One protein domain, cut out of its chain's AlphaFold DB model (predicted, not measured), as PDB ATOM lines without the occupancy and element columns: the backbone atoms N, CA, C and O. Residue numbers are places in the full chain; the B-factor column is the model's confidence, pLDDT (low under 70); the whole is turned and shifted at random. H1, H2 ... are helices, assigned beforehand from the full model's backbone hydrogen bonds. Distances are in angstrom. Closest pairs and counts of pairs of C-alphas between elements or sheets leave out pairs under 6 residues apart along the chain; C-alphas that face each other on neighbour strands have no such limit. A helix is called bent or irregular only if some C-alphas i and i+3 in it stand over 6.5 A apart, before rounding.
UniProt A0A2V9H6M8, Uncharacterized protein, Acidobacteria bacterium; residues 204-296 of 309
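Overview. This is residues 204 to 296 of the 309 residues of an uncharacterized protein of Acidobacteria bacterium (UniProt A0A2V9H6M8). Two long helices make a narrow, open V: H1a and H2 come close near Met 238 and Gly 270, while the residues 204 to 230 and 275 to 296 stand free as the two arms. At the closed end H1 bends into a short arm, H1b, and a tight link leads back into H2. The 93 printed residues hold two named helices, H1 then H2, and no named strand; the class is all helix. The whole is an extended rod, with a radius of gyration of the C-alphas of 21.2 A and spans of 72 by 25 by 20 A.

Along the chain. H1, residues 204 to 254, was assigned as one helix by its hydrogen bonds but is bent: C-alphas 244 and 247 are 7.3 A apart. Its arm H1a, residues 204 to 244, begins with C-alpha 204 at (40.708, 159.350, 43.215) and is 60.8 A long from first to last C-alpha. H1a is irregular, with C-alphas 208 and 211 6.9 A apart, and has a kink of 34 degrees near residue 212. Its arm H1b, residues 247 to 254, is 10.7 A long. H2, residues 259 to 296, is 55.1 A long and ends with C-alpha 296 at (29.318, 142.684, 57.731).

Arrangement. H1a and H1b stand at a steep tilt of 69 degrees, only just short of about perpendicular. H1a and H2 are close but not clearly touching; their closest C-alphas, those of Met 238 and Gly 270, are 7.7 A apart. They run opposite ways at a shallow tilt of 34.9 degrees, only just short of steep. H1b and H2 are close but not clearly touching, with the closest C-alphas, those of Ile 253 and Arg 259, 7.6 A apart. Every O i to N i+4 pair is within hydrogen-bond range in H1b and H2, and 35 of 37 are in H1a.

Size, cuts and confidence. The two farthest C-alphas, those of Ile 204 and Val 255, are 72.5 A apart. The printed part has no cut. The mean pLDDT of the printed part is 82.9; residues 208 to 212 and 295 to 296 are under 70.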
ATOM      1  N   ILE A 204      40.630 159.870  41.840       75.88
ATOM      2  CA  ILE A 204      40.708 159.350  43.215       75.88
ATOM      3  C   ILE A 204      39.506 158.436  43.496       75.88
ATOM      4  O   ILE A 204      39.683 157.293  43.924       75.88
ATOM      5  N   ILE A 205      38.293 158.881  43.152       73.88
ATOM      6  CA  ILE A 205      37.067 158.078  43.250       73.88
ATOM      7  C   ILE A 205      37.202 156.802  42.411       73.88
ATOM      8  O   ILE A 205      36.951 155.706  42.913       73.88
ATOM      9  N   ALA A 206      37.643 156.910  41.155       72.19
ATOM     10  CA  ALA A 206      37.812 155.763  40.268       72.19
ATOM     11  C   ALA A 206      38.803 154.731  40.829       72.19
ATOM     12  O   ALA A 206      38.504 153.536  40.794       72.19
ATOM     13  N   ARG A 207      39.934 155.170  41.399       70.44
ATOM     14  CA  ARG A 207      40.922 154.291  42.051       70.44
ATOM     15  C   ARG A 207      40.351 153.609  43.290       70.44
ATOM     16  O   ARG A 207      40.539 152.406  43.433       70.44
ATOM     17  N   SER A 208      39.582 154.323  44.117       65.12
ATOM     18  CA  SER A 208      38.944 153.740  45.312       65.12
ATOM     19  C   SER A 208      37.985 152.581  44.983       65.12
ATOM     20  O   SER A 208      37.778 151.679  45.793       65.12
ATOM     21  N   VAL A 209      37.425 152.564  43.767       67.44
ATOM     22  CA  VAL A 209      36.504 151.520  43.292       67.44
ATOM     23  C   VAL A 209      37.213 150.478  42.407       67.44
ATOM     24  O   VAL A 209      36.682 149.382  42.196       67.44
ATOM     25  N   ALA A 210      38.406 150.783  41.887       61.97
ATOM     26  CA  ALA A 210      39.118 149.954  40.914       61.97
ATOM     27  C   ALA A 210      39.505 148.580  41.478       61.97
ATOM     28  O   ALA A 210      39.208 147.566  40.842       61.97
ATOM     29  N   ASP A 211      40.064 148.531  42.689       62.88
ATOM     30  CA  ASP A 211      40.483 147.273  43.326       62.88
ATOM     31  C   ASP A 211      39.300 146.312  43.508       62.88
ATOM     32  O   ASP A 211      39.384 145.112  43.227       62.88
ATOM     33  N   ARG A 212      38.136 146.854  43.888       66.19
ATOM     34  CA  ARG A 212      36.903 146.072  44.035       66.19
ATOM     35  C   ARG A 212      36.364 145.593  42.690       66.19
ATOM     36  O   ARG A 212      35.908 144.454  42.587       66.19
ATOM     37  N   ARG A 213      36.415 146.433  41.651       72.81
ATOM     38  CA  ARG A 213      35.986 146.049  40.295       72.81
ATOM     39  C   ARG A 213      36.830 144.909  39.747       72.81
ATOM     40  O   ARG A 213      36.259 143.985  39.179       72.81
ATOM     41  N   PHE A 214      38.141 144.940  39.964       75.31
ATOM     42  CA  PHE A 214      39.028 143.869  39.526       75.31
ATOM     43  C   PHE A 214      38.676 142.530  40.193       75.31
ATOM     44  O   PHE A 214      38.499 141.523  39.507       75.31
ATOM     45  N   ALA A 215      38.469 142.526  41.515       77.94
ATOM     46  CA  ALA A 215      38.055 141.327  42.242       77.94
ATOM     47  C   ALA A 215      36.691 140.787  41.767       77.94
ATOM     48  O   ALA A 215      36.540 139.584  41.555       77.94
ATOM     49  N   LEU A 216      35.708 141.668  41.544       79.38
ATOM     50  CA  LEU A 216      34.386 141.285  41.034       79.38
ATOM     51  C   LEU A 216      34.436 140.761  39.596       79.38
ATOM     52  O   LEU A 216      33.719 139.820  39.267       79.38
ATOM     53  N   GLN A 217      35.287 141.333  38.744       85.38
ATOM     54  CA  GLN A 217      35.506 140.835  37.388       85.38
ATOM     55  C   GLN A 217      36.118 139.435  37.409       85.38
ATOM     56  O   GLN A 217      35.621 138.548  36.718       85.38
ATOM     57  N   LEU A 218      37.141 139.209  38.237       91.88
ATOM     58  CA  LEU A 218      37.773 137.897  38.376       91.88
ATOM     59  C   LEU A 218      36.787 136.850  38.917       91.88
ATOM     60  O   LEU A 218      36.691 135.749  38.375       91.88
ATOM     61  N   LEU A 219      35.994 137.217  39.929       89.69
ATOM     62  CA  LEU A 219      34.920 136.371  40.445       89.69
ATOM     63  C   LEU A 219      33.863 136.079  39.369       89.69
ATOM     64  O   LEU A 219      33.405 134.946  39.261       89.69
ATOM     65  N   GLY A 220      33.518 137.069  38.543       89.19
ATOM     66  CA  GLY A 220      32.623 136.905  37.398       89.19
ATOM     67  C   GLY A 220      33.163 135.918  36.360       89.19
ATOM     68  O   GLY A 220      32.415 135.067  35.882       89.19
ATOM     69  N   VAL A 221      34.465 135.966  36.061       95.19
ATOM     70  CA  VAL A 221      35.128 134.998  35.170       95.19
ATOM     71  C   VAL A 221      35.080 133.589  35.761       95.19
ATOM     72  O   VAL A 221      34.720 132.646  35.055       95.19
ATOM     73  N   PHE A 222      35.370 133.424  37.056       95.69
ATOM     74  CA  PHE A 222      35.259 132.118  37.713       95.69
ATOM     75  C   PHE A 222      33.820 131.601  37.764       95.69
ATOM     76  O   PHE A 222      33.594 130.420  37.512       95.69
ATOM     77  N   ALA A 223      32.840 132.469  38.024       91.75
ATOM     78  CA  ALA A 223      31.428 132.108  37.997       91.75
ATOM     79  C   ALA A 223      30.989 131.653  36.596       91.75
ATOM     80  O   ALA A 223      30.309 130.637  36.464       91.75
ATOM     81  N   ALA A 224      31.426 132.349  35.541       94.06
ATOM     82  CA  ALA A 224      31.162 131.953  34.159       94.06
ATOM     83  C   ALA A 224      31.818 130.606  33.810       94.06
ATOM     84  O   ALA A 224      31.177 129.747  33.206       94.06
ATOM     85  N   ALA A 225      33.065 130.384  34.232       96.62
ATOM     86  CA  ALA A 225      33.753 129.107  34.042       96.62
ATOM     87  C   ALA A 225      33.051 127.958  34.787       96.62
ATOM     88  O   ALA A 225      32.842 126.889  34.214       96.62
ATOM     89  N   ALA A 226      32.626 128.184  36.032       94.19
ATOM     90  CA  ALA A 226      31.858 127.213  36.809       94.19
ATOM     91  C   ALA A 226      30.510 126.888  36.144       94.19
ATOM     92  O   ALA A 226      30.136 125.719  36.066       94.19
ATOM     93  N   LEU A 227      29.813 127.894  35.604       91.31
ATOM     94  CA  LEU A 227      28.569 127.706  34.854       91.31
ATOM     95  C   LEU A 227      28.792 126.866  33.585       91.31
ATOM     96  O   LEU A 227      28.005 125.965  33.303       91.31
ATOM     97  N   LEU A 228      29.874 127.122  32.841       95.94
ATOM     98  CA  LEU A 228      30.243 126.335  31.661       95.94
ATOM     99  C   LEU A 228      30.559 124.882  32.027       95.94
ATOM    100  O   LEU A 228      30.051 123.967  31.381       95.94
ATOM    101  N   LEU A 229      31.344 124.653  33.084       96.00
ATOM    102  CA  LEU A 229      31.644 123.305  33.576       96.00
ATOM    103  C   LEU A 229      30.375 122.569  34.020       96.00
ATOM    104  O   LEU A 229      30.194 121.399  33.682       96.00
ATOM    105  N   ALA A 230      29.467 123.257  34.714       90.50
ATOM    106  CA  ALA A 230      28.174 122.703  35.092       90.50
ATOM    107  C   ALA A 230      27.326 122.350  33.859       90.50
ATOM    108  O   ALA A 230      26.768 121.256  33.797       90.50
ATOM    109  N   ALA A 231      27.270 123.223  32.848       88.94
ATOM    110  CA  ALA A 231      26.542 122.970  31.606       88.94
ATOM    111  C   ALA A 231      27.102 121.759  30.839       88.94
ATOM    112  O   ALA A 231      26.330 120.923  30.367       88.94
ATOM    113  N   ILE A 232      28.429 121.619  30.769       93.94
ATOM    114  CA  ILE A 232      29.094 120.453  30.166       93.94
ATOM    115  C   ILE A 232      28.758 119.176  30.950       93.94
ATOM    116  O   ILE A 232      28.437 118.152  30.347       93.94
ATOM    117  N   GLY A 233      28.776 119.231  32.286       90.12
ATOM    118  CA  GLY A 233      28.392 118.105  33.139       90.12
ATOM    119  C   GLY A 233      26.939 117.676  32.928       90.12
ATOM    120  O   GLY A 233      26.664 116.492  32.732       90.12
ATOM    121  N   ILE A 234      26.013 118.639  32.883       87.19
ATOM    122  CA  ILE A 234      24.593 118.391  32.592       87.19
ATOM    123  C   ILE A 234      24.430 117.769  31.203       87.19
ATOM    124  O   ILE A 234      23.706 116.784  31.064       87.19
ATOM    125  N   TYR A 235      25.126 118.289  30.187       86.69
ATOM    126  CA  TYR A 235      25.122 117.706  28.845       86.69
ATOM    127  C   TYR A 235      25.620 116.254  28.852       86.69
ATOM    128  O   TYR A 235      24.993 115.397  28.234       86.69
ATOM    129  N   GLY A 236      26.691 115.950  29.592       87.38
ATOM    130  CA  GLY A 236      27.206 114.587  29.738       87.38
ATOM    131  C   GLY A 236      26.186 113.630  30.361       87.38
ATOM    132  O   GLY A 236      25.913 112.566  29.804       87.38
ATOM    133  N   VAL A 237      25.564 114.033  31.474       85.44
ATOM    134  CA  VAL A 237      24.535 113.233  32.164       85.44
ATOM    135  C   VAL A 237      23.289 113.050  31.293       85.44
ATOM    136  O   VAL A 237      22.748 111.942  31.213       85.44
ATOM    137  N   MET A 238      22.844 114.102  30.598       82.88
ATOM    138  CA  MET A 238      21.714 114.021  29.668       82.88
ATOM    139  C   MET A 238      22.030 113.112  28.481       82.88
ATOM    140  O   MET A 238      21.238 112.225  28.182       82.88
ATOM    141  N   SER A 239      23.183 113.278  27.832       83.19
ATOM    142  CA  SER A 239      23.599 112.467  26.680       83.19
ATOM    143  C   SER A 239      23.667 110.976  27.029       83.19
ATOM    144  O   SER A 239      23.161 110.126  26.288       83.19
ATOM    145  N   TYR A 240      24.199 110.655  28.212       82.88
ATOM    146  CA  TYR A 240      24.219 109.290  28.730       82.88
ATOM    147  C   TYR A 240      22.804 108.740  28.974       82.88
ATOM    148  O   TYR A 240      22.474 107.640  28.527       82.88
ATOM    149  N   SER A 241      21.936 109.533  29.609       78.50
ATOM    150  CA  SER A 241      20.545 109.152  29.893       78.50
ATOM    151  C   SER A 241      19.715 108.960  28.618       78.50
ATOM    152  O   SER A 241      18.921 108.023  28.531       78.50
ATOM    153  N   PHE A 242      19.923 109.796  27.594       74.56
ATOM    154  CA  PHE A 242      19.271 109.639  26.292       74.56
ATOM    155  C   PHE A 242      19.746 108.393  25.565       74.56
ATOM    156  O   PHE A 242      18.920 107.673  25.008       74.56
ATOM    157  N   SER A 243      21.048 108.106  25.618       78.00
ATOM    158  CA  SER A 243      21.625 106.917  24.988       78.00
ATOM    159  C   SER A 243      20.994 105.634  25.538       78.00
ATOM    160  O   SER A 243      20.651 104.750  24.754       78.00
ATOM    161  N   GLN A 244      20.721 105.565  26.847       77.31
ATOM    162  CA  GLN A 244      20.007 104.432  27.454       77.31
ATOM    163  C   GLN A 244      18.526 104.327  27.039       77.31
ATOM    164  O   GLN A 244      17.993 103.224  26.974       77.31
ATOM    165  N   ARG A 245      17.858 105.444  26.721       77.19
ATOM    166  CA  ARG A 245      16.429 105.478  26.334       77.19
ATOM    167  C   ARG A 245      16.181 105.405  24.822       77.19
ATOM    168  O   ARG A 245      15.032 105.423  24.382       77.19
ATOM    169  N   THR A 246      17.230 105.288  24.007       75.94
ATOM    170  CA  THR A 246      17.119 105.206  22.537       75.94
ATOM    171  C   THR A 246      16.221 104.062  22.058       75.94
ATOM    172  O   THR A 246      15.504 104.225  21.069       75.94
ATOM    173  N   HIS A 247      16.199 102.932  22.772       75.50
ATOM    174  CA  HIS A 247      15.372 101.776  22.418       75.50
ATOM    175  C   HIS A 247      13.866 102.070  22.551       75.50
ATOM    176  O   HIS A 247      13.086 101.751  21.656       75.50
ATOM    177  N   GLU A 248      13.456 102.765  23.615       79.19
ATOM    178  CA  GLU A 248      12.060 103.175  23.832       79.19
ATOM    179  C   GLU A 248      11.600 104.215  22.803       79.19
ATOM    180  O   GLU A 248      10.472 104.167  22.304       79.19
ATOM    181  N   VAL A 249      12.496 105.142  22.452       78.06
ATOM    182  CA  VAL A 249      12.255 106.151  21.414       78.06
ATOM    183  C   VAL A 249      12.061 105.481  20.049       78.06
ATOM    184  O   VAL A 249      11.128 105.834  19.328       78.06
ATOM    185  N   GLY A 250      12.874 104.471  19.717       78.94
ATOM    186  CA  GLY A 250      12.750 103.697  18.478       78.94
ATOM    187  C   GLY A 250      11.420 102.947  18.361       78.94
ATOM    188  O   GLY A 250      10.782 102.995  17.309       78.94
ATOM    189  N   ILE A 251      10.951 102.331  19.453       82.56
ATOM    190  CA  ILE A 251       9.654 101.636  19.488       82.56
ATOM    191  C   ILE A 251       8.497 102.626  19.281       82.56
ATOM    192  O   ILE A 251       7.603 102.362  18.479       82.56
ATOM    193  N   ARG A 252       8.514 103.801  19.931       82.38
ATOM    194  CA  ARG A 252       7.460 104.822  19.743       82.38
ATOM    195  C   ARG A 252       7.403 105.365  18.318       82.38
ATOM    196  O   ARG A 252       6.311 105.588  17.800       82.38
ATOM    197  N   ILE A 253       8.557 105.558  17.677       82.31
ATOM    198  CA  ILE A 253       8.619 105.976  16.269       82.31
ATOM    199  C   ILE A 253       8.035 104.883  15.364       82.31
ATOM    200  O   ILE A 253       7.262 105.202  14.464       82.31
ATOM    201  N   ALA A 254       8.336 103.606  15.627       84.44
ATOM    202  CA  ALA A 254       7.796 102.481  14.860       84.44
ATOM    203  C   ALA A 254       6.266 102.332  14.987       84.44
ATOM    204  O   ALA A 254       5.617 101.891  14.044       84.44
ATOM    205  N   VAL A 255       5.683 102.751  16.117       83.12
ATOM    206  CA  VAL A 255       4.222 102.775  16.356       83.12
ATOM    207  C   VAL A 255       3.547 104.038  15.774       83.12
ATOM    208  O   VAL A 255       2.326 104.162  15.809       83.12
ATOM    209  N   GLY A 256       4.311 104.959  15.167       85.56
ATOM    210  CA  GLY A 256       3.782 106.111  14.424       85.56
ATOM    211  C   GLY A 256       3.811 107.451  15.165       85.56
ATOM    212  O   GLY A 256       3.162 108.399  14.726       85.56
ATOM    213  N   ALA A 257       4.552 107.568  16.273       83.56
ATOM    214  CA  ALA A 257       4.678 108.835  16.993       83.56
ATOM    215  C   ALA A 257       5.346 109.931  16.137       83.56
ATOM    216  O   ALA A 257       6.353 109.701  15.457       83.56
ATOM    217  N   GLN A 258       4.816 111.155  16.208       84.75
ATOM    218  CA  GLN A 258       5.327 112.294  15.453       84.75
ATOM    219  C   GLN A 258       6.658 112.782  16.057       84.75
ATOM    220  O   GLN A 258       6.796 112.923  17.273       84.75
ATOM    221  N   ARG A 259       7.658 113.089  15.212       78.81
ATOM    222  CA  ARG A 259       9.002 113.529  15.663       78.81
ATOM    223  C   ARG A 259       8.954 114.739  16.609       78.81
ATOM    224  O   ARG A 259       9.798 114.860  17.492       78.81
ATOM    225  N   LEU A 260       7.961 115.613  16.430       82.50
ATOM    226  CA  LEU A 260       7.762 116.812  17.243       82.50
ATOM    227  C   LEU A 260       7.347 116.492  18.691       82.50
ATOM    228  O   LEU A 260       7.773 117.192  19.609       82.50
ATOM    229  N   ASP A 261       6.561 115.432  18.901       81.56
ATOM    230  CA  ASP A 261       6.086 115.025  20.232       81.56
ATOM    231  C   ASP A 261       7.228 114.465  21.075       81.56
ATOM    232  O   ASP A 261       7.362 114.783  22.257       81.56
ATOM    233  N   ILE A 262       8.116 113.703  20.434       80.44
ATOM    234  CA  ILE A 262       9.331 113.188  21.066       80.44
ATOM    235  C   ILE A 262      10.256 114.351  21.432       80.44
ATOM    236  O   ILE A 262      10.736 114.412  22.565       80.44
ATOM    237  N   LEU A 263      10.456 115.309  20.519       80.31
ATOM    238  CA  LEU A 263      11.298 116.482  20.764       80.31
ATOM    239  C   LEU A 263      10.778 117.325  21.939       80.31
ATOM    240  O   LEU A 263      11.554 117.691  22.818       80.31
ATOM    241  N   ARG A 264       9.465 117.597  21.991       84.50
ATOM    242  CA  ARG A 264       8.826 118.345  23.087       84.50
ATOM    243  C   ARG A 264       8.947 117.641  24.430       84.50
ATOM    244  O   ARG A 264       9.287 118.289  25.413       84.50
ATOM    245  N   MET A 265       8.679 116.338  24.476       80.56
ATOM    246  CA  MET A 265       8.776 115.558  25.713       80.56
ATOM    247  C   MET A 265      10.214 115.563  26.253       80.56
ATOM    248  O   MET A 265      10.439 115.816  27.433       80.56
ATOM    249  N   THR A 266      11.178 115.382  25.353       79.38
ATOM    250  CA  THR A 266      12.621 115.356  25.633       79.38
ATOM    251  C   THR A 266      13.131 116.708  26.140       79.38
ATOM    252  O   THR A 266      13.760 116.794  27.194       79.38
ATOM    253  N   LEU A 267      12.827 117.790  25.413       81.38
ATOM    254  CA  LEU A 267      13.186 119.152  25.811       81.38
ATOM    255  C   LEU A 267      12.501 119.550  27.120       81.38
ATOM    256  O   LEU A 267      13.123 120.215  27.940       81.38
ATOM    257  N   GLY A 268      11.254 119.130  27.341       84.50
ATOM    258  CA  GLY A 268      10.512 119.402  28.570       84.50
ATOM    259  C   GLY A 268      11.134 118.754  29.808       84.50
ATOM    260  O   GLY A 268      11.265 119.418  30.837       84.50
ATOM    261  N   GLU A 269      11.569 117.493  29.714       81.00
ATOM    262  CA  GLU A 269      12.310 116.821  30.794       81.00
ATOM    263  C   GLU A 269      13.620 117.554  31.113       81.00
ATOM    264  O   GLU A 269      13.899 117.838  32.280       81.00
ATOM    265  N   GLY A 270      14.390 117.930  30.085       81.44
ATOM    266  CA  GLY A 270      15.639 118.671  30.271       81.44
ATOM    267  C   GLY A 270      15.425 120.060  30.877       81.44
ATOM    268  O   GLY A 270      16.101 120.437  31.836       81.44
ATOM    269  N   LEU A 271      14.435 120.802  30.373       86.12
ATOM    270  CA  LEU A 271      14.092 122.138  30.857       86.12
ATOM    271  C   LEU A 271      13.660 122.107  32.327       86.12
ATOM    272  O   LEU A 271      14.009 123.005  33.089       86.12
ATOM    273  N   ARG A 272      12.943 121.060  32.754       87.31
ATOM    274  CA  ARG A 272      12.501 120.910  34.146       87.31
ATOM    275  C   ARG A 272      13.681 120.812  35.113       87.31
ATOM    276  O   ARG A 272      13.654 121.459  36.157       87.31
ATOM    277  N   ILE A 273      14.721 120.059  34.757       85.19
ATOM    278  CA  ILE A 273      15.947 119.945  35.564       85.19
ATOM    279  C   ILE A 273      16.656 121.300  35.650       85.19
ATOM    280  O   ILE A 273      17.042 121.720  36.740       85.19
ATOM    281  N   VAL A 274      16.768 122.013  34.524       86.81
ATOM    282  CA  VAL A 274      17.380 123.351  34.474       86.81
ATOM    283  C   VAL A 274      16.621 124.336  35.362       86.81
ATOM    284  O   VAL A 274      17.240 125.021  36.169       86.81
ATOM    285  N   VAL A 275      15.289 124.383  35.267       90.81
ATOM    286  CA  VAL A 275      14.457 125.295  36.070       90.81
ATOM    287  C   VAL A 275      14.577 124.993  37.563       90.81
ATOM    288  O   VAL A 275      14.722 125.922  38.354       90.81
ATOM    289  N   ILE A 276      14.567 123.715  37.959       92.50
ATOM    290  CA  ILE A 276      14.737 123.320  39.366       92.50
ATOM    291  C   ILE A 276      16.125 123.720  39.874       92.50
ATOM    292  O   ILE A 276      16.223 124.292  40.957       92.50
ATOM    293  N   GLY A 277      17.180 123.464  39.095       89.19
ATOM    294  CA  GLY A 277      18.547 123.855  39.450       89.19
ATOM    295  C   GLY A 277      18.729 125.371  39.552       89.19
ATOM    296  O   GLY A 277      19.403 125.859  40.456       89.19
ATOM    297  N   LEU A 278      18.094 126.133  38.661       90.12
ATOM    298  CA  LEU A 278      18.148 127.592  38.684       90.12
ATOM    299  C   LEU A 278      17.401 128.154  39.902       90.12
ATOM    300  O   LEU A 278      17.912 129.035  40.588       90.12
ATOM    301  N   ALA A 279      16.217 127.614  40.199       93.75
ATOM    302  CA  ALA A 279      15.434 127.999  41.367       93.75
ATOM    303  C   ALA A 279      16.168 127.680  42.678       93.75
ATOM    304  O   ALA A 279      16.273 128.550  43.541       93.75
ATOM    305  N   SER A 280      16.724 126.472  42.823       92.81
ATOM    306  CA  SER A 280      17.490 126.102  44.020       92.81
ATOM    307  C   SER A 280      18.768 126.931  44.160       92.81
ATOM    308  O   SER A 280      19.081 127.379  45.264       92.81
ATOM    309  N   GLY A 281      19.457 127.220  43.051       90.38
ATOM    310  CA  GLY A 281      20.615 128.111  43.022       90.38
ATOM    311  C   GLY A 281      20.285 129.538  43.466       90.38
ATOM    312  O   GLY A 281      21.004 130.099  44.288       90.38
ATOM    313  N   LEU A 282      19.176 130.112  42.988       91.19
ATOM    314  CA  LEU A 282      18.720 131.450  43.391       91.19
ATOM    315  C   LEU A 282      18.343 131.514  44.874       91.19
ATOM    316  O   LEU A 282      18.694 132.478  45.554       91.19
ATOM    317  N   VAL A 283      17.667 130.485  45.389       94.06
ATOM    318  CA  VAL A 283      17.339 130.385  46.819       94.06
ATOM    319  C   VAL A 283      18.619 130.292  47.655       94.06
ATOM    320  O   VAL A 283      18.774 131.045  48.614       94.06
ATOM    321  N   GLY A 284      19.565 129.434  47.262       91.75
ATOM    322  CA  GLY A 284      20.862 129.317  47.932       91.75
ATOM    323  C   GLY A 284      21.655 130.625  47.913       91.75
ATOM    324  O   GLY A 284      22.191 131.035  48.942       91.75
ATOM    325  N   ALA A 285      21.665 131.327  46.777       86.31
ATOM    326  CA  ALA A 285      22.301 132.633  46.647       86.31
ATOM    327  C   ALA A 285      21.668 133.668  47.590       86.31
ATOM    328  O   ALA A 285      22.393 134.338  48.318       86.31
ATOM    329  N   ALA A 286      20.335 133.754  47.645       87.38
ATOM    330  CA  ALA A 286      19.631 134.685  48.526       87.38
ATOM    331  C   ALA A 286      19.920 134.425  50.016       87.38
ATOM    332  O   ALA A 286      20.136 135.371  50.778       87.38
ATOM    333  N   ILE A 287      19.968 133.151  50.425       90.31
ATOM    334  CA  ILE A 287      20.329 132.751  51.793       90.31
ATOM    335  C   ILE A 287      21.765 133.178  52.104       90.31
ATOM    336  O   ILE A 287      22.007 133.831  53.118       90.31
ATOM    337  N   MET A 288      22.708 132.873  51.210       84.62
ATOM    338  CA  MET A 288      24.119 133.197  51.409       84.62
ATOM    339  C   MET A 288      24.357 134.714  51.448       84.62
ATOM    340  O   MET A 288      25.116 135.202  52.281       84.62
ATOM    341  N   THR A 289      23.672 135.486  50.597       81.94
ATOM    342  CA  THR A 289      23.732 136.954  50.626       81.94
ATOM    343  C   THR A 289      23.261 137.503  51.969       81.94
ATOM    344  O   THR A 289      23.943 138.349  52.544       81.94
ATOM    345  N   ARG A 290      22.139 137.004  52.503       80.12
ATOM    346  CA  ARG A 290      21.657 137.417  53.830       80.12
ATOM    347  C   ARG A 290      22.630 137.044  54.945       80.12
ATOM    348  O   ARG A 290      22.885 137.862  55.821       80.12
ATOM    349  N   PHE A 291      23.204 135.847  54.879       82.31
ATOM    350  CA  PHE A 291      24.200 135.391  55.844       82.31
ATOM    351  C   PHE A 291      25.435 136.307  55.865       82.31
ATOM    352  O   PHE A 291      25.851 136.772  56.925       82.31
ATOM    353  N   PHE A 292      25.975 136.670  54.698       76.88
ATOM    354  CA  PHE A 292      27.099 137.610  54.632       76.88
ATOM    355  C   PHE A 292      26.733 139.014  55.124       76.88
ATOM    356  O   PHE A 292      27.544 139.647  55.796       76.88
ATOM    357  N   GLN A 293      25.518 139.495  54.850       73.88
ATOM    358  CA  GLN A 293      25.051 140.784  55.371       73.88
ATOM    359  C   GLN A 293      25.013 140.808  56.903       73.88
ATOM    360  O   GLN A 293      25.437 141.802  57.487       73.88
ATOM    361  N   SER A 294      24.593 139.715  57.551       73.31
ATOM    362  CA  SER A 294      24.594 139.624  59.021       73.31
ATOM    363  C   SER A 294      25.986 139.605  59.658       73.31
ATOM    364  O   SER A 294      26.116 139.921  60.833       73.31
ATOM    365  N   MET A 295      27.035 139.264  58.903       67.50
ATOM    366  CA  MET A 295      28.416 139.326  59.398       67.50
ATOM    367  C   MET A 295      29.076 140.692  59.179       67.50
ATOM    368  O   MET A 295      29.998 141.042  59.911       67.50
ATOM    369  N   LEU A 296      28.651 141.446  58.156       58.72
ATOM    370  CA  LEU A 296      29.318 142.684  57.731       58.72
ATOM    371  C   LEU A 296      28.761 143.954  58.393       58.72
ATOM    372  O   LEU A 296      29.448 144.973  58.416       58.72
TER     373      LEU A 296